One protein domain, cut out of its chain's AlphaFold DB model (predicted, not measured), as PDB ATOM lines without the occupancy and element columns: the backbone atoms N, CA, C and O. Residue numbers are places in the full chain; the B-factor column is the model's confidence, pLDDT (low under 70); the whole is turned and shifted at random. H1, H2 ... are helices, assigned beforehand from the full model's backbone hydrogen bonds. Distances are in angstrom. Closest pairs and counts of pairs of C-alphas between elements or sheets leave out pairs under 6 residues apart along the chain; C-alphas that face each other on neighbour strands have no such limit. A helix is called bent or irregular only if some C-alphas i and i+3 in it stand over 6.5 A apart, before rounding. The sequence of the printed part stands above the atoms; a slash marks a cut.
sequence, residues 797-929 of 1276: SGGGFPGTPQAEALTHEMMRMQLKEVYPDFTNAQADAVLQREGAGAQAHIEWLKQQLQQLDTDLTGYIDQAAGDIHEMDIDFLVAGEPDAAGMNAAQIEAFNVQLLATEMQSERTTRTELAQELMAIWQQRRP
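What this domain is: This is residues 797 to 929 of the 1276 residues of the protein "NEL domain-containing protein" of Pseudomonas frederiksbergensis (UniProt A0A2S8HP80). A long, thin rod of helices that overlap only in part along its length: the long arm H2b of the bent helix H2 and the helix H4 run opposite ways, side by side only where the last part of H2b meets the later part of H4. At one end of the rod H1 lies beside the first part of H2b and the short arm H2a crosses H1, with residues 802 to 807 sticking out; towards the other end the long link 871 to 890 runs out before H4 turns back. The printed part has 133 residues with four named helices, H1, H2, H3 and H4 in chain order, no named strand, and the class is all helix. It is extended, with a radius of gyration of the C-alphas of 25.3 A and spans of 85 by 25 by 17 A.

Where its parts are: The longest helix by residues, H2, residues 828 to 865, was assigned as one helix by its hydrogen bonds but is bent: C-alphas 837 and 840 are 9.2 A apart. Its arm H2a, residues 828 to 837, is 14.1 A long, and its arm H2b, residues 840 to 865, is 39.7 A long. H2b is itself irregular, with C-alphas 840 and 843 7.6 A apart. H1, residues 805 to 822, is 26.3 A long and begins at C-alpha 805 (-96.997, 26.474, 188.043). H3, residues 867 to 870, is 5.1 A long. H4, residues 891 to 924, is 49.1 A long and ends at C-alpha 924 (-78.191, 51.943, 175.647).

How they stand to each other: H2b touches H4 with residues 856 to 865 alone, at a shallow tilt of 9 degrees, opposite ways; the closest C-alphas, of Leu 860 and Ala 917, are 5.6 A apart. H2b touches H1 with residues 842 to 853 alone, at a shallow tilt of 17 degrees, the same way; the closest C-alphas, of Leu 819 and Ile 846, are 6.2 A apart. H1 and H2a touch and are about perpendicular at 74 degrees, with C-alphas 816 and 831 closest at 5.7 A. H2a and H2b only just touch, only at the corner, with 3 pairs of C-alphas within 8 A; Leu 835 and Ala 842 have the closest C-alphas, 5.4 A apart. H3 touches H4, with the C-alphas of Ala 867 and Arg 910 closest at 6.3 A. H1 and H4 are apart. Every O i to N i+4 pair is within hydrogen-bond range in H1, H2a and H4, and 21 of 22 are in H2b; H3 is too short for such a pair.

The domain as a whole: The two C-alphas farthest apart, of Thr 804 and Gly 888, are 85.0 A apart. The printed part has no cut. The link from H3 to H4, 20 residues, is long; those from H1 to H2 and from H2 to H3 are tight. The mean pLDDT of the printed part is 79.7, and residues 797 to 815, 817 to 818, 844 and 928 to 929 are under 70.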
ATOM      1  N   SER A 797     -79.488  35.400 191.890       35.44
ATOM      2  CA  SER A 797     -79.079  34.047 191.513       35.44
ATOM      3  C   SER A 797     -80.329  33.160 191.412       35.44
ATOM      4  O   SER A 797     -80.863  32.655 192.400       35.44
ATOM      5  N   GLY A 798     -80.835  33.012 190.187       34.81
ATOM      6  CA  GLY A 798     -81.895  32.074 189.844       34.81
ATOM      7  C   GLY A 798     -81.405  30.631 189.950       34.81
ATOM      8  O   GLY A 798     -80.953  30.054 188.970       34.81
ATOM      9  N   GLY A 799     -81.539  30.031 191.131       29.98
ATOM     10  CA  GLY A 799     -81.646  28.579 191.252       29.98
ATOM     11  C   GLY A 799     -83.076  28.176 190.900       29.98
ATOM     12  O   GLY A 799     -84.011  28.558 191.604       29.98
ATOM     13  N   GLY A 800     -83.270  27.459 189.791       31.20
ATOM     14  CA  GLY A 800     -84.592  26.987 189.377       31.20
ATOM     15  C   GLY A 800     -85.268  26.163 190.479       31.20
ATOM     16  O   GLY A 800     -84.692  25.204 190.991       31.20
ATOM     17  N   PHE A 801     -86.501  26.523 190.839       32.34
ATOM     18  CA  PHE A 801     -87.350  25.695 191.695       32.34
ATOM     19  C   PHE A 801     -88.031  24.602 190.850       32.34
ATOM     20  O   PHE A 801     -88.376  24.852 189.694       32.34
ATOM     21  N   PRO A 802     -88.252  23.390 191.393       33.44
ATOM     22  CA  PRO A 802     -88.872  22.295 190.650       33.44
ATOM     23  C   PRO A 802     -90.275  22.670 190.136       33.44
ATOM     24  O   PRO A 802     -91.035  23.354 190.824       33.44
ATOM     25  N   GLY A 803     -90.578  22.198 188.917       38.16
ATOM     26  CA  GLY A 803     -91.662  22.615 188.011       38.16
ATOM     27  C   GLY A 803     -93.085  22.562 188.565       38.16
ATOM     28  O   GLY A 803     -93.892  21.709 188.192       38.16
ATOM     29  N   THR A 804     -93.407  23.507 189.441       44.94
ATOM     30  CA  THR A 804     -94.778  23.842 189.818       44.94
ATOM     31  C   THR A 804     -95.211  25.108 189.066       44.94
ATOM     32  O   THR A 804     -94.388  26.004 188.875       44.94
ATOM     33  N   PRO A 805     -96.499  25.261 188.705       42.44
ATOM     34  CA  PRO A 805     -96.997  26.474 188.043       42.44
ATOM     35  C   PRO A 805     -96.740  27.766 188.840       42.44
ATOM     36  O   PRO A 805     -96.626  28.850 188.277       42.44
ATOM     37  N   GLN A 806     -96.649  27.656 190.169       42.44
ATOM     38  CA  GLN A 806     -96.330  28.768 191.066       42.44
ATOM     39  C   GLN A 806     -94.844  29.141 191.024       42.44
ATOM     40  O   GLN A 806     -94.528  30.327 191.052       42.44
ATOM     41  N   ALA A 807     -93.947  28.158 190.914       43.09
ATOM     42  CA  ALA A 807     -92.519  28.402 190.722       43.09
ATOM     43  C   ALA A 807     -92.238  29.057 189.364       43.09
ATOM     44  O   ALA A 807     -91.512  30.039 189.317       43.09
ATOM     45  N   GLU A 808     -92.870  28.587 188.283       54.62
ATOM     46  CA  GLU A 808     -92.717  29.174 186.942       54.62
ATOM     47  C   GLU A 808     -93.193  30.634 186.890       54.62
ATOM     48  O   GLU A 808     -92.499  31.495 186.348       54.62
ATOM     49  N   ALA A 809     -94.337  30.938 187.514       56.75
ATOM     50  CA  ALA A 809     -94.832  32.307 187.633       56.75
ATOM     51  C   ALA A 809     -93.871  33.204 188.435       56.75
ATOM     52  O   ALA A 809     -93.652  34.359 188.069       56.75
ATOM     53  N   LEU A 810     -93.268  32.666 189.502       51.69
ATOM     54  CA  LEU A 810     -92.298  33.387 190.320       51.69
ATOM     55  C   LEU A 810     -90.999  33.646 189.547       51.69
ATOM     56  O   LEU A 810     -90.526  34.776 189.542       51.69
ATOM     57  N   THR A 811     -90.461  32.643 188.844       57.22
ATOM     58  CA  THR A 811     -89.278  32.788 187.981       57.22
ATOM     59  C   THR A 811     -89.520  33.817 186.877       57.22
ATOM     60  O   THR A 811     -88.648  34.639 186.606       57.22
ATOM     61  N   HIS A 812     -90.713  33.836 186.281       69.56
ATOM     62  CA  HIS A 812     -91.078  34.813 185.258       69.56
ATOM     63  C   HIS A 812     -91.142  36.253 185.798       69.56
ATOM     64  O   HIS A 812     -90.555  37.158 185.205       69.56
ATOM     65  N   GLU A 813     -91.792  36.480 186.945       63.25
ATOM     66  CA  GLU A 813     -91.764  37.790 187.623       63.25
ATOM     67  C   GLU A 813     -90.334  38.203 188.008       63.25
ATOM     68  O   GLU A 813     -89.972  39.376 187.904       63.25
ATOM     69  N   MET A 814     -89.497  37.240 188.401       58.62
ATOM     70  CA  MET A 814     -88.096  37.465 188.744       58.62
ATOM     71  C   MET A 814     -87.290  37.997 187.556       58.62
ATOM     72  O   MET A 814     -86.650  39.046 187.649       58.62
ATOM     73  N   MET A 815     -87.373  37.302 186.420       65.06
ATOM     74  CA  MET A 815     -86.701  37.695 185.183       65.06
ATOM     75  C   MET A 815     -87.220  39.048 184.682       65.06
ATOM     76  O   MET A 815     -86.443  39.885 184.218       65.06
ATOM     77  N   ARG A 816     -88.521  39.324 184.854       77.12
ATOM     78  CA  ARG A 816     -89.110  40.631 184.534       77.12
ATOM     79  C   ARG A 816     -88.485  41.740 185.376       77.12
ATOM     80  O   ARG A 816     -88.168  42.801 184.842       77.12
ATOM     81  N   MET A 817     -88.307  41.514 186.677       61.94
ATOM     82  CA  MET A 817     -87.652  42.481 187.557       61.94
ATOM     83  C   MET A 817     -86.196  42.721 187.150       61.94
ATOM     84  O   MET A 817     -85.816  43.880 187.027       61.94
ATOM     85  N   GLN A 818     -85.412  41.674 186.868       68.75
ATOM     86  CA  GLN A 818     -84.017  41.840 186.430       68.75
ATOM     87  C   GLN A 818     -83.905  42.597 185.108       68.75
ATOM     88  O   GLN A 818     -83.020  43.433 184.949       68.75
ATOM     89  N   LEU A 819     -84.799  42.333 184.154       80.69
ATOM     90  CA  LEU A 819     -84.784  43.043 182.881       80.69
ATOM     91  C   LEU A 819     -85.103  44.533 183.071       80.69
ATOM     92  O   LEU A 819     -84.504  45.376 182.415       80.69
ATOM     93  N   LYS A 820     -85.983  44.866 184.023       77.44
ATOM     94  CA  LYS A 820     -86.272  46.253 184.416       77.44
ATOM     95  C   LYS A 820     -85.157  46.903 185.244       77.44
ATOM     96  O   LYS A 820     -85.163  48.118 185.386       77.44
ATOM     97  N   GLU A 821     -84.199  46.145 185.780       70.81
ATOM     98  CA  GLU A 821     -82.966  46.721 186.340       70.81
ATOM     99  C   GLU A 821     -82.047  47.228 185.218       70.81
ATOM    100  O   GLU A 821     -81.470  48.302 185.345       70.81
ATOM    101  N   VAL A 822     -81.958  46.489 184.103       81.81
ATOM    102  CA  VAL A 822     -81.177  46.875 182.911       81.81
ATOM    103  C   VAL A 822     -81.885  47.970 182.106       81.81
ATOM    104  O   VAL A 822     -81.247  48.919 181.653       81.81
ATOM    105  N   TYR A 823     -83.205  47.846 181.947       85.88
ATOM    106  CA  TYR A 823     -84.062  48.757 181.188       85.88
ATOM    107  C   TYR A 823     -85.148  49.360 182.094       85.88
ATOM    108  O   TYR A 823     -86.290  48.885 182.106       85.88
ATOM    109  N   PRO A 824     -84.822  50.414 182.865       79.25
ATOM    110  CA  PRO A 824     -85.697  50.951 183.911       79.25
ATOM    111  C   PRO A 824     -87.092  51.373 183.449       79.25
ATOM    112  O   PRO A 824     -88.059  51.235 184.199       79.25
ATOM    113  N   ASP A 825     -87.201  51.847 182.208       80.44
ATOM    114  CA  ASP A 825     -88.439  52.403 181.658       80.44
ATOM    115  C   ASP A 825     -89.321  51.358 180.953       80.44
ATOM    116  O   ASP A 825     -90.379  51.699 180.413       80.44
ATOM    117  N   PHE A 826     -88.930  50.077 180.969       82.50
ATOM    118  CA  PHE A 826     -89.737  49.006 180.389       82.50
ATOM    119  C   PHE A 826     -91.051  48.812 181.152       82.50
ATOM    120  O   PHE A 826     -91.098  48.600 182.369       82.50
ATOM    121  N   THR A 827     -92.154  48.798 180.403       84.25
ATOM    122  CA  THR A 827     -93.441  48.308 180.906       84.25
ATOM    123  C   THR A 827     -93.387  46.795 181.119       84.25
ATOM    124  O   THR A 827     -92.594  46.093 180.492       84.25
ATOM    125  N   ASN A 828     -94.272  46.258 181.968       82.50
ATOM    126  CA  ASN A 828     -94.334  44.809 182.185       82.50
ATOM    127  C   ASN A 828     -94.590  44.049 180.873       82.50
ATOM    128  O   ASN A 828     -93.959  43.030 180.645       82.50
ATOM    129  N   ALA A 829     -95.427  44.588 179.978       82.50
ATOM    130  CA  ALA A 829     -95.693  43.980 178.675       82.50
ATOM    131  C   ALA A 829     -94.455  43.952 177.761       82.50
ATOM    132  O   ALA A 829     -94.235  42.967 177.065       82.50
ATOM    133  N   GLN A 830     -93.631  45.008 177.770       85.00
ATOM    134  CA  GLN A 830     -92.373  45.035 177.011       85.00
ATOM    135  C   GLN A 830     -91.355  44.049 177.579       85.00
ATOM    136  O   GLN A 830     -90.729  43.314 176.820       85.00
ATOM    137  N   ALA A 831     -91.221  44.004 178.905       85.25
ATOM    138  CA  ALA A 831     -90.343  43.044 179.556       85.25
ATOM    139  C   ALA A 831     -90.788  41.601 179.260       85.25
ATOM    140  O   ALA A 831     -89.974  40.791 178.830       85.25
ATOM    141  N   ASP A 832     -92.085  41.308 179.369       87.50
ATOM    142  CA  ASP A 832     -92.654  39.995 179.045       87.50
ATOM    143  C   ASP A 832     -92.446  39.610 177.582       87.50
ATOM    144  O   ASP A 832     -92.132  38.460 177.293       87.50
ATOM    145  N   ALA A 833     -92.571  40.562 176.654       88.75
ATOM    146  CA  ALA A 833     -92.317  40.310 175.241       88.75
ATOM    147  C   ALA A 833     -90.859  39.893 174.984       88.75
ATOM    148  O   ALA A 833     -90.618  38.997 174.174       88.75
ATOM    149  N   VAL A 834     -89.893  40.497 175.687       87.81
ATOM    150  CA  VAL A 834     -88.481  40.084 175.615       87.81
ATOM    151  C   VAL A 834     -88.297  38.695 176.220       87.81
ATOM    152  O   VAL A 834     -87.741  37.825 175.559       87.81
ATOM    153  N   LEU A 835     -88.819  38.442 177.423       86.62
ATOM    154  CA  LEU A 835     -88.715  37.125 178.066       86.62
ATOM    155  C   LEU A 835     -89.334  36.015 177.213       86.62
ATOM    156  O   LEU A 835     -88.763  34.936 177.080       86.62
ATOM    157  N   GLN A 836     -90.479  36.289 176.590       87.88
ATOM    158  CA  GLN A 836     -91.159  35.349 175.709       87.88
ATOM    159  C   GLN A 836     -90.376  35.103 174.413       87.88
ATOM    160  O   GLN A 836     -90.371  33.975 173.920       87.88
ATOM    161  N   ARG A 837     -89.709  36.132 173.869       89.94
ATOM    162  CA  ARG A 837     -88.851  36.009 172.681       89.94
ATOM    163  C   ARG A 837     -87.628  35.136 172.956       89.94
ATOM    164  O   ARG A 837     -87.302  34.294 172.127       89.94
ATOM    165  N   GLU A 838     -86.976  35.331 174.100       86.44
ATOM    166  CA  GLU A 838     -85.767  34.583 174.475       86.44
ATOM    167  C   GLU A 838     -86.080  33.179 175.034       86.44
ATOM    168  O   GLU A 838     -85.247  32.271 174.976       86.44
ATOM    169  N   GLY A 839     -87.289  32.965 175.566       80.81
ATOM    170  CA  GLY A 839     -87.765  31.666 176.040       80.81
ATOM    171  C   GLY A 839     -86.862  31.066 177.121       80.81
ATOM    172  O   GLY A 839     -86.609  31.683 178.152       80.81
ATOM    173  N   ALA A 840     -86.350  29.854 176.885       70.12
ATOM    174  CA  ALA A 840     -85.448  29.172 177.820       70.12
ATOM    175  C   ALA A 840     -84.089  29.884 178.003       70.12
ATOM    176  O   ALA A 840     -83.411  29.643 178.998       70.12
ATOM    177  N   GLY A 841     -83.696  30.763 177.070       71.88
ATOM    178  CA  GLY A 841     -82.457  31.547 177.132       71.88
ATOM    179  C   GLY A 841     -82.587  32.893 177.854       71.88
ATOM    180  O   GLY A 841     -81.591  33.604 177.975       71.88
ATOM    181  N   ALA A 842     -83.779  33.258 178.343       75.81
ATOM    182  CA  ALA A 842     -84.050  34.587 178.897       75.81
ATOM    183  C   ALA A 842     -83.099  34.988 180.039       75.81
ATOM    184  O   ALA A 842     -82.619  36.119 180.070       75.81
ATOM    185  N   GLN A 843     -82.764  34.054 180.933       72.31
ATOM    186  CA  GLN A 843     -81.840  34.311 182.043       72.31
ATOM    187  C   GLN A 843     -80.413  34.613 181.556       72.31
ATOM    188  O   GLN A 843     -79.809  35.597 181.980       72.31
ATOM    189  N   ALA A 844     -79.897  33.814 180.617       68.94
ATOM    190  CA  ALA A 844     -78.578  34.037 180.021       68.94
ATOM    191  C   ALA A 844     -78.531  35.365 179.245       68.94
ATOM    192  O   ALA A 844     -77.533  36.080 179.296       68.94
ATOM    193  N   HIS A 845     -79.630  35.731 178.576       82.50
ATOM    194  CA  HIS A 845     -79.754  37.022 177.905       82.50
ATOM    195  C   HIS A 845     -79.700  38.196 178.894       82.50
ATOM    196  O   HIS A 845     -78.975  39.158 178.660       82.50
ATOM    197  N   ILE A 846     -80.409  38.112 180.025       76.19
ATOM    198  CA  ILE A 846     -80.370  39.129 181.088       76.19
ATOM    199  C   ILE A 846     -78.959  39.272 181.670       76.19
ATOM    200  O   ILE A 846     -78.496  40.388 181.903       76.19
ATOM    201  N   GLU A 847     -78.258  38.163 181.906       71.25
ATOM    202  CA  GLU A 847     -76.882  38.188 182.414       71.25
ATOM    203  C   GLU A 847     -75.911  38.808 181.411       71.25
ATOM    204  O   GLU A 847     -75.105  39.660 181.789       71.25
ATOM    205  N   TRP A 848     -76.038  38.453 180.130       81.94
ATOM    206  CA  TRP A 848     -75.290  39.089 179.050       81.94
ATOM    207  C   TRP A 848     -75.552  40.599 179.003       81.94
ATOM    208  O   TRP A 848     -74.608  41.384 178.955       81.94
ATOM    209  N   LEU A 849     -76.811  41.033 179.116       85.50
ATOM    210  CA  LEU A 849     -77.160  42.452 179.180       85.50
ATOM    211  C   LEU A 849     -76.518  43.164 180.380       85.50
ATOM    212  O   LEU A 849     -75.972  44.252 180.225       85.50
ATOM    213  N   LYS A 850     -76.534  42.553 181.571       79.19
ATOM    214  CA  LYS A 850     -75.871  43.116 182.761       79.19
ATOM    215  C   LYS A 850     -74.358  43.261 182.560       79.19
ATOM    216  O   LYS A 850     -73.788  44.259 182.994       79.19
ATOM    217  N   GLN A 851     -73.715  42.306 181.884       79.75
ATOM    218  CA  GLN A 851     -72.294  42.396 181.532       79.75
ATOM    219  C   GLN A 851     -72.021  43.514 180.523       79.75
ATOM    220  O   GLN A 851     -71.082  44.278 180.711       79.75
ATOM    221  N   GLN A 852     -72.848  43.643 179.482       87.94
ATOM    222  CA  GLN A 852     -72.723  44.731 178.507       87.94
ATOM    223  C   GLN A 852     -72.893  46.104 179.170       87.94
ATOM    224  O   GLN A 852     -72.119  47.011 178.887       87.94
ATOM    225  N   LEU A 853     -73.844  46.245 180.098       85.44
ATOM    226  CA  LEU A 853     -74.030  47.478 180.861       85.44
ATOM    227  C   LEU A 853     -72.791  47.825 181.701       85.44
ATOM    228  O   LEU A 853     -72.337  48.965 181.690       85.44
ATOM    229  N   GLN A 854     -72.218  46.834 182.390       80.62
ATOM    230  CA  GLN A 854     -70.994  47.020 183.171       80.62
ATOM    231  C   GLN A 854     -69.790  47.384 182.281       80.62
ATOM    232  O   GLN A 854     -68.973  48.221 182.662       80.62
ATOM    233  N   GLN A 855     -69.679  46.772 181.098       86.62
ATOM    234  CA  GLN A 855     -68.616  47.090 180.145       86.62
ATOM    235  C   GLN A 855     -68.746  48.524 179.628       86.62
ATOM    236  O   GLN A 855     -67.757  49.248 179.607       86.62
ATOM    237  N   LEU A 856     -69.962  48.950 179.273       91.88
ATOM    238  CA  LEU A 856     -70.229  50.317 178.835       91.88
ATOM    239  C   LEU A 856     -69.848  51.339 179.916       91.88
ATOM    240  O   LEU A 856     -69.195  52.331 179.615       91.88
ATOM    241  N   ASP A 857     -70.212  51.081 181.173       85.56
ATOM    242  CA  ASP A 857     -69.835  51.932 182.308       85.56
ATOM    243  C   ASP A 857     -68.309  52.034 182.480       85.56
ATOM    244  O   ASP A 857     -67.763  53.123 182.666       85.56
ATOM    245  N   THR A 858     -67.609  50.906 182.325       84.19
ATOM    246  CA  THR A 858     -66.141  50.848 182.383       84.19
ATOM    247  C   THR A 858     -65.504  51.660 181.253       84.19
ATOM    248  O   THR A 858     -64.609  52.464 181.511       84.19
ATOM    249  N   ASP A 859     -65.977  51.484 180.015       92.50
ATOM    250  CA  ASP A 859     -65.464  52.190 178.836       92.50
ATOM    251  C   ASP A 859     -65.657  53.710 178.979       92.50
ATOM    252  O   ASP A 859     -64.735  54.493 178.742       92.50
ATOM    253  N   LEU A 860     -66.846  54.132 179.416       93.62
ATOM    254  CA  LEU A 860     -67.195  55.541 179.585       93.62
ATOM    255  C   LEU A 860     -66.458  56.193 180.761       93.62
ATOM    256  O   LEU A 860     -65.996  57.328 180.637       93.62
ATOM    257  N   THR A 861     -66.288  55.480 181.875       86.19
ATOM    258  CA  THR A 861     -65.480  55.962 183.005       86.19
ATOM    259  C   THR A 861     -64.020  56.125 182.588       86.19
ATOM    260  O   THR A 861     -63.428  57.177 182.823       86.19
ATOM    261  N   GLY A 862     -63.457  55.136 181.884       89.19
ATOM    262  CA  GLY A 862     -62.105  55.223 181.333       89.19
ATOM    263  C   GLY A 862     -61.938  56.399 180.366       89.19
ATOM    264  O   GLY A 862     -60.941  57.114 180.428       89.19
ATOM    265  N   TYR A 863     -62.937  56.656 179.520       93.81
ATOM    266  CA  TYR A 863     -62.963  57.804 178.613       93.81
ATOM    267  C   TYR A 863     -62.933  59.159 179.342       93.81
ATOM    268  O   TYR A 863     -62.163  60.047 178.959       93.81
ATOM    269  N   ILE A 864     -63.731  59.319 180.402       90.31
ATOM    270  CA  ILE A 864     -63.749  60.537 181.229       90.31
ATOM    271  C   ILE A 864     -62.413  60.710 181.965       90.31
ATOM    272  O   ILE A 864     -61.868  61.817 182.028       90.31
ATOM    273  N   ASP A 865     -61.865  59.624 182.507       83.81
ATOM    274  CA  ASP A 865     -60.611  59.639 183.263       83.81
ATOM    275  C   ASP A 865     -59.405  59.983 182.371       83.81
ATOM    276  O   ASP A 865     -58.518  60.738 182.781       83.81
ATOM    277  N   GLN A 866     -59.424  59.539 181.111       88.50
ATOM    278  CA  GLN A 866     -58.377  59.790 180.116       88.50
ATOM    279  C   GLN A 866     -58.171  61.283 179.783       88.50
ATOM    280  O   GLN A 866     -57.104  61.656 179.295       88.50
ATOM    281  N   ALA A 867     -59.117  62.172 180.120       88.31
ATOM    282  CA  ALA A 867     -58.996  63.613 179.874       88.31
ATOM    283  C   ALA A 867     -57.724  64.238 180.488       88.31
ATOM    284  O   ALA A 867     -57.178  65.196 179.949       88.31
ATOM    285  N   ALA A 868     -57.222  63.694 181.607       81.12
ATOM    286  CA  ALA A 868     -55.972  64.171 182.203       81.12
ATOM    287  C   ALA A 868     -54.729  63.811 181.380       81.12
ATOM    288  O   ALA A 868     -53.778  64.586 181.367       81.12
ATOM    289  N   GLY A 869     -54.720  62.651 180.716       83.38
ATOM    290  CA  GLY A 869     -53.618  62.249 179.837       83.38
ATOM    291  C   GLY A 869     -53.614  63.042 178.534       83.38
ATOM    292  O   GLY A 869     -52.562  63.498 178.082       83.38
ATOM    293  N   ASP A 870     -54.808  63.280 178.001       87.38
ATOM    294  CA  ASP A 870     -55.051  63.949 176.724       87.38
ATOM    295  C   ASP A 870     -54.665  65.441 176.725       87.38
ATOM    296  O   ASP A 870     -54.446  66.030 175.671       87.38
ATOM    297  N   ILE A 871     -54.492  66.061 177.897       83.94
ATOM    298  CA  ILE A 871     -54.176  67.493 178.047       83.94
ATOM    299  C   ILE A 871     -52.911  67.958 177.295       83.94
ATOM    300  O   ILE A 871     -52.735  69.148 177.019       83.94
ATOM    301  N   HIS A 872     -52.000  67.028 176.996       81.19
ATOM    302  CA  HIS A 872     -50.790  67.288 176.214       81.19
ATOM    303  C   HIS A 872     -51.064  67.401 174.711       81.19
ATOM    304  O   HIS A 872     -50.301  68.061 174.009       81.19
ATOM    305  N   GLU A 873     -52.123  66.749 174.244       83.81
ATOM    306  CA  GLU A 873     -52.553  66.679 172.848       83.81
ATOM    307  C   GLU A 873     -53.711  67.646 172.558       83.81
ATOM    308  O   GLU A 873     -54.066  67.852 171.399       83.81
ATOM    309  N   MET A 874     -54.306  68.247 173.596       85.88
ATOM    310  CA  MET A 874     -55.332  69.277 173.449       85.88
ATOM    311  C   MET A 874     -54.774  70.521 172.754       85.88
ATOM    312  O   MET A 874     -53.734  71.062 173.144       85.88
ATOM    313  N   ASP A 875     -55.516  70.982 171.751       83.62
ATOM    314  CA  ASP A 875     -55.234  72.199 170.999       83.62
ATOM    315  C   ASP A 875     -55.742  73.406 171.800       83.62
ATOM    316  O   ASP A 875     -56.939  73.684 171.832       83.62
ATOM    317  N   ILE A 876     -54.840  74.045 172.552       87.94
ATOM    318  CA  ILE A 876     -55.154  75.165 173.448       87.94
ATOM    319  C   ILE A 876     -54.341  76.381 173.008       87.94
ATOM    320  O   ILE A 876     -53.107  76.367 173.058       87.94
ATOM    321  N   ASP A 877     -55.049  77.446 172.642       88.19
ATOM    322  CA  ASP A 877     -54.472  78.725 172.236       88.19
ATOM    323  C   ASP A 877     -53.949  79.498 173.455       88.19
ATOM    324  O   ASP A 877     -54.651  80.292 174.084       88.19
ATOM    325  N   PHE A 878     -52.694  79.242 173.823       90.69
ATOM    326  CA  PHE A 878     -52.033  79.968 174.905       90.69
ATOM    327  C   PHE A 878     -51.693  81.404 174.504       90.69
ATOM    328  O   PHE A 878     -51.148  81.654 173.431       90.69
ATOM    329  N   LEU A 879     -51.924  82.335 175.429       91.12
ATOM    330  CA  LEU A 879     -51.603  83.745 175.267       91.12
ATOM    331  C   LEU A 879     -50.085  83.951 175.209       91.12
ATOM    332  O   LEU A 879     -49.357  83.492 176.098       91.12
ATOM    333  N   VAL A 880     -49.601  84.684 174.201       90.00
ATOM    334  CA  VAL A 880     -48.166  84.961 174.010       90.00
ATOM    335  C   VAL A 880     -47.847  86.448 174.199       90.00
ATOM    336  O   VAL A 880     -48.614  87.348 173.857       90.00
ATOM    337  N   ALA A 881     -46.663  86.742 174.745       84.81
ATOM    338  CA  ALA A 881     -46.206  88.115 174.945       84.81
ATOM    339  C   ALA A 881     -46.136  88.898 173.619       84.81
ATOM    340  O   ALA A 881     -45.411  88.524 172.698       84.81
ATOM    341  N   GLY A 882     -46.834  90.038 173.564       81.25
ATOM    342  CA  GLY A 882     -46.888  90.916 172.389       81.25
ATOM    343  C   GLY A 882     -48.179  90.810 171.576       81.25
ATOM    344  O   GLY A 882     -48.388  91.639 170.689       81.25
ATOM    345  N   GLU A 883     -49.055  89.857 171.894       88.44
ATOM    346  CA  GLU A 883     -50.402  89.796 171.330       88.44
ATOM    347  C   GLU A 883     -51.302  90.911 171.888       88.44
ATOM    348  O   GLU A 883     -51.063  91.401 172.999       88.44
ATOM    349  N   PRO A 884     -52.341  91.337 171.139       87.00
ATOM    350  CA  PRO A 884     -53.261  92.384 171.586       87.00
ATOM    351  C   PRO A 884     -53.886  92.073 172.950       87.00
ATOM    352  O   PRO A 884     -53.992  92.964 173.792       87.00
ATOM    353  N   ASP A 885     -54.218  90.804 173.180       84.06
ATOM    354  CA  ASP A 885     -54.863  90.331 174.405       84.06
ATOM    355  C   ASP A 885     -53.884  90.241 175.593       84.06
ATOM    356  O   ASP A 885     -54.301  90.267 176.747       84.06
ATOM    357  N   ALA A 886     -52.570  90.246 175.328       86.50
ATOM    358  CA  ALA A 886     -51.508  90.279 176.337       86.50
ATOM    359  C   ALA A 886     -51.066  91.712 176.700       86.50
ATOM    360  O   ALA A 886     -50.109  91.910 177.462       86.50
ATOM    361  N   ALA A 887     -51.713  92.741 176.141       85.75
ATOM    362  CA  ALA A 887     -51.299  94.127 176.317       85.75
ATOM    363  C   ALA A 887     -51.366  94.569 177.793       85.75
ATOM    364  O   ALA A 887     -52.428  94.643 178.406       85.75
ATOM    365  N   GLY A 888     -50.210  94.928 178.361       85.12
ATOM    366  CA  GLY A 888     -50.090  95.386 179.751       85.12
ATOM    367  C   GLY A 888     -49.874  94.273 180.782       85.12
ATOM    368  O   GLY A 888     -49.690  94.591 181.957       85.12
ATOM    369  N   MET A 889     -49.837  93.005 180.361       89.50
ATOM    370  CA  MET A 889     -49.485  91.872 181.218       89.50
ATOM    371  C   MET A 889     -47.967  91.646 181.230       89.50
ATOM    372  O   MET A 889     -47.286  91.807 180.216       89.50
ATOM    373  N   ASN A 890     -47.414  91.272 182.385       91.25
ATOM    374  CA  ASN A 890     -46.042  90.772 182.480       91.25
ATOM    375  C   ASN A 890     -45.987  89.249 182.231       91.25
ATOM    376  O   ASN A 890     -47.016  88.581 182.218       91.25
ATOM    377  N   ALA A 891     -44.785  88.687 182.069       86.50
ATOM    378  CA  ALA A 891     -44.614  87.259 181.777       86.50
ATOM    379  C   ALA A 891     -45.264  86.331 182.824       86.50
ATOM    380  O   ALA A 891     -45.863  85.331 182.454       86.50
ATOM    381  N   ALA A 892     -45.212  86.686 184.112       85.69
ATOM    382  CA  ALA A 892     -45.836  85.890 185.172       85.69
ATOM    383  C   ALA A 892     -47.373  85.946 185.123       85.69
ATOM    384  O   ALA A 892     -48.036  84.962 185.428       85.69
ATOM    385  N   GLN A 893     -47.949  87.085 184.726       88.38
ATOM    386  CA  GLN A 893     -49.395  87.234 184.540       88.38
ATOM    387  C   GLN A 893     -49.895  86.469 183.312       88.38
ATOM    388  O   GLN A 893     -50.981  85.901 183.371       88.38
ATOM    389  N   ILE A 894     -49.111  86.445 182.229       89.19
ATOM    390  CA  ILE A 894     -49.406  85.641 181.035       89.19
ATOM    391  C   ILE A 894     -49.357  84.149 181.389       89.19
ATOM    392  O   ILE A 894     -50.288  83.419 181.071       89.19
ATOM    393  N   GLU A 895     -48.326  83.708 182.113       89.56
ATOM    394  CA  GLU A 895     -48.199  82.307 182.531       89.56
ATOM    395  C   GLU A 895     -49.354  81.877 183.449       89.56
ATOM    396  O   GLU A 895     -50.000  80.865 183.196       89.56
ATOM    397  N   ALA A 896     -49.688  82.687 184.460       87.69
ATOM    398  CA  ALA A 896     -50.821  82.413 185.346       87.69
ATOM    399  C   ALA A 896     -52.158  82.353 184.583       87.69
ATOM    400  O   ALA A 896     -53.003  81.506 184.872       87.69
ATOM    401  N   PHE A 897     -52.346  83.223 183.582       90.50
ATOM    402  CA  PHE A 897     -53.510  83.166 182.699       90.50
ATOM    403  C   PHE A 897     -53.546  81.855 181.902       90.50
ATOM    404  O   PHE A 897     -54.579  81.193 181.877       90.50
ATOM    405  N   ASN A 898     -52.420  81.444 181.319       92.56
ATOM    406  CA  ASN A 898     -52.314  80.217 180.532       92.56
ATOM    407  C   ASN A 898     -52.559  78.954 181.370       92.56
ATOM    408  O   ASN A 898     -53.253  78.047 180.916       92.56
ATOM    409  N   VAL A 899     -52.064  78.899 182.611       91.38
ATOM    410  CA  VAL A 899     -52.370  77.799 183.539       91.38
ATOM    411  C   VAL A 899     -53.859  77.772 183.896       91.38
ATOM    412  O   VAL A 899     -54.472  76.703 183.921       91.38
ATOM    413  N   GLN A 900     -54.470  78.933 184.147       90.19
ATOM    414  CA  GLN A 900     -55.901  79.008 184.440       90.19
ATOM    415  C   GLN A 900     -56.756  78.604 183.229       90.19
ATOM    416  O   GLN A 900     -57.769  77.922 183.404       90.19
ATOM    417  N   LEU A 901     -56.352  78.997 182.018       91.19
ATOM    418  CA  LEU A 901     -56.972  78.566 180.766       91.19
ATOM    419  C   LEU A 901     -56.892  77.044 180.643       91.19
ATOM    420  O   LEU A 901     -57.923  76.395 180.510       91.19
ATOM    421  N   LEU A 902     -55.701  76.467 180.820       90.50
ATOM    422  CA  LEU A 902     -55.480  75.022 180.779       90.50
ATOM    423  C   LEU A 902     -56.374  74.253 181.762       90.50
ATOM    424  O   LEU A 902     -56.987  73.251 181.400       90.50
ATOM    425  N   ALA A 903     -56.474  74.725 183.005       88.75
ATOM    426  CA  ALA A 903     -57.351  74.123 184.005       88.75
ATOM    427  C   ALA A 903     -58.838  74.239 183.617       88.75
ATOM    428  O   ALA A 903     -59.623  73.326 183.872       88.75
ATOM    429  N   THR A 904     -59.232  75.351 182.996       90.06
ATOM    430  CA  THR A 904     -60.612  75.577 182.545       90.06
ATOM    431  C   THR A 904     -60.964  74.660 181.376       90.06
ATOM    432  O   THR A 904     -61.993  73.993 181.441       90.06
ATOM    433  N   GLU A 905     -60.086  74.541 180.378       89.19
ATOM    434  CA  GLU A 905     -60.264  73.634 179.238       89.19
ATOM    435  C   GLU A 905     -60.325  72.170 179.678       89.19
ATOM    436  O   GLU A 905     -61.218  71.431 179.277       89.19
ATOM    437  N   MET A 906     -59.447  71.758 180.597       87.88
ATOM    438  CA  MET A 906     -59.470  70.406 181.163       87.88
ATOM    439  C   MET A 906     -60.789  70.099 181.892       87.88
ATOM    440  O   MET A 906     -61.319  68.989 181.790       87.88
ATOM    441  N   GLN A 907     -61.337  71.072 182.625       87.69
ATOM    442  CA  GLN A 907     -62.623  70.913 183.305       87.69
ATOM    443  C   GLN A 907     -63.793  70.895 182.312       87.69
ATOM    444  O   GLN A 907     -64.735  70.120 182.500       87.69
ATOM    445  N   SER A 908     -63.737  71.742 181.282       89.25
ATOM    446  CA  SER A 908     -64.717  71.785 180.197       89.25
ATOM    447  C   SER A 908     -64.783  70.433 179.490       89.25
ATOM    448  O   SER A 908     -65.840  69.809 179.478       89.25
ATOM    449  N   GLU A 909     -63.633  69.904 179.063       91.38
ATOM    450  CA  GLU A 909     -63.518  68.591 178.421       91.38
ATOM    451  C   GLU A 909     -64.076  67.475 179.313       91.38
ATOM    452  O   GLU A 909     -64.871  66.653 178.876       91.38
ATOM    453  N   ARG A 910     -63.740  67.432 180.608       89.69
ATOM    454  CA  ARG A 910     -64.333  66.427 181.513       89.69
ATOM    455  C   ARG A 910     -65.853  66.526 181.594       89.69
ATOM    456  O   ARG A 910     -66.522  65.502 181.735       89.69
ATOM    457  N   THR A 911     -66.380  67.745 181.557       90.94
ATOM    458  CA  THR A 911     -67.819  68.000 181.643       90.94
ATOM    459  C   THR A 911     -68.514  67.494 180.382       90.94
ATOM    460  O   THR A 911     -69.412  66.665 180.505       90.94
ATOM    461  N   THR A 912     -68.026  67.865 179.195       91.88
ATOM    462  CA  THR A 912     -68.576  67.399 177.909       91.88
ATOM    463  C   THR A 912     -68.487  65.876 177.772       91.88
ATOM    464  O   THR A 912     -69.480  65.221 177.455       91.88
ATOM    465  N   ARG A 913     -67.354  65.264 178.157       94.56
ATOM    466  CA  ARG A 913     -67.214  63.794 178.203       94.56
ATOM    467  C   ARG A 913     -68.230  63.125 179.124       94.56
ATOM    468  O   ARG A 913     -68.741  62.055 178.800       94.56
ATOM    469  N   THR A 914     -68.501  63.731 180.279       92.88
ATOM    470  CA  THR A 914     -69.470  63.206 181.252       92.88
ATOM    471  C   THR A 914     -70.894  63.291 180.710       92.88
ATOM    472  O   THR A 914     -71.658  62.340 180.862       92.88
ATOM    473  N   GLU A 915     -71.249  64.399 180.062       92.44
ATOM    474  CA  GLU A 915     -72.560  64.592 179.434       92.44
ATOM    475  C   GLU A 915     -72.788  63.573 178.311       92.44
ATOM    476  O   GLU A 915     -73.787  62.848 178.337       92.44
ATOM    477  N   LEU A 916     -71.812  63.410 177.411       94.38
ATOM    478  CA  LEU A 916     -71.859  62.401 176.353       94.38
ATOM    479  C   LEU A 916     -71.959  60.978 176.925       94.38
ATOM    480  O   LEU A 916     -72.771  60.175 176.469       94.38
ATOM    481  N   ALA A 917     -71.170  60.647 177.950       94.19
ATOM    482  CA  ALA A 917     -71.235  59.344 178.607       94.19
ATOM    483  C   ALA A 917     -72.626  59.055 179.191       94.19
ATOM    484  O   ALA A 917     -73.171  57.964 179.002       94.19
ATOM    485  N   GLN A 918     -73.230  60.033 179.867       90.62
ATOM    486  CA  GLN A 918     -74.579  59.896 180.413       90.62
ATOM    487  C   GLN A 918     -75.627  59.707 179.314       90.62
ATOM    488  O   GLN A 918     -76.530  58.880 179.473       90.62
ATOM    489  N   GLU A 919     -75.501  60.424 178.195       90.31
ATOM    490  CA  GLU A 919     -76.389  60.268 177.044       90.31
ATOM    491  C   GLU A 919     -76.259  58.872 176.417       90.31
ATOM    492  O   GLU A 919     -77.261  58.169 176.271       90.31
ATOM    493  N   LEU A 920     -75.036  58.409 176.138       92.88
ATOM    494  CA  LEU A 920     -74.778  57.076 175.579       92.88
ATOM    495  C   LEU A 920     -75.293  55.959 176.502       92.88
ATOM    496  O   LEU A 920     -75.925  55.006 176.035       92.88
ATOM    497  N   MET A 921     -75.096  56.104 177.816       90.56
ATOM    498  CA  MET A 921     -75.635  55.193 178.827       90.56
ATOM    499  C   MET A 921     -77.171  55.164 178.802       90.56
ATOM    500  O   MET A 921     -77.785  54.093 178.821       90.56
ATOM    501  N   ALA A 922     -77.816  56.331 178.721       87.00
ATOM    502  CA  ALA A 922     -79.270  56.438 178.665       87.00
ATOM    503  C   ALA A 922     -79.855  55.824 177.382       87.00
ATOM    504  O   ALA A 922     -80.867  55.117 177.457       87.00
ATOM    505  N   ILE A 923     -79.205  56.041 176.233       88.12
ATOM    506  CA  ILE A 923     -79.576  55.452 174.938       88.12
ATOM    507  C   ILE A 923     -79.487  53.927 175.005       88.12
ATOM    508  O   ILE A 923     -80.434  53.235 174.614       88.12
ATOM    509  N   TRP A 924     -78.381  53.388 175.528       90.69
ATOM    510  CA  TRP A 924     -78.191  51.943 175.647       90.69
ATOM    511  C   TRP A 924     -79.242  51.300 176.564       90.69
ATOM    512  O   TRP A 924     -79.844  50.286 176.209       90.69
ATOM    513  N   GLN A 925     -79.539  51.942 177.700       87.56
ATOM    514  CA  GLN A 925     -80.578  51.517 178.648       87.56
ATOM    515  C   GLN A 925     -82.016  51.784 178.165       87.56
ATOM    516  O   GLN A 925     -82.967  51.499 178.897       87.56
ATOM    517  N   GLN A 926     -82.199  52.328 176.957       84.56
ATOM    518  CA  GLN A 926     -83.509  52.634 176.368       84.56
ATOM    519  C   GLN A 926     -84.399  53.486 177.279       84.56
ATOM    520  O   GLN A 926     -85.627  53.348 177.277       84.56
ATOM    521  N   ARG A 927     -83.784  54.366 178.077       80.44
ATOM    522  CA  ARG A 927     -84.536  55.340 178.873       80.44
ATOM    523  C   ARG A 927     -85.310  56.231 177.914       80.44
ATOM    524  O   ARG A 927     -84.778  56.543 176.850       80.44
ATOM    525  N   ARG A 928     -86.551  56.608 178.255       66.06
ATOM    526  CA  ARG A 928     -87.458  57.363 177.373       66.06
ATOM    527  C   ARG A 928     -86.701  58.533 176.741       66.06
ATOM    528  O   ARG A 928     -86.453  59.523 177.434       66.06
ATOM    529  N   PRO A 929     -86.329  58.439 175.452       58.22
ATOM    530  CA  PRO A 929     -85.446  59.432 174.877       58.22
ATOM    531  C   PRO A 929     -86.240  60.719 174.683       58.22
ATOM    532  O   PRO A 929     -87.354  60.683 174.155       58.22
TER     533      PRO A 929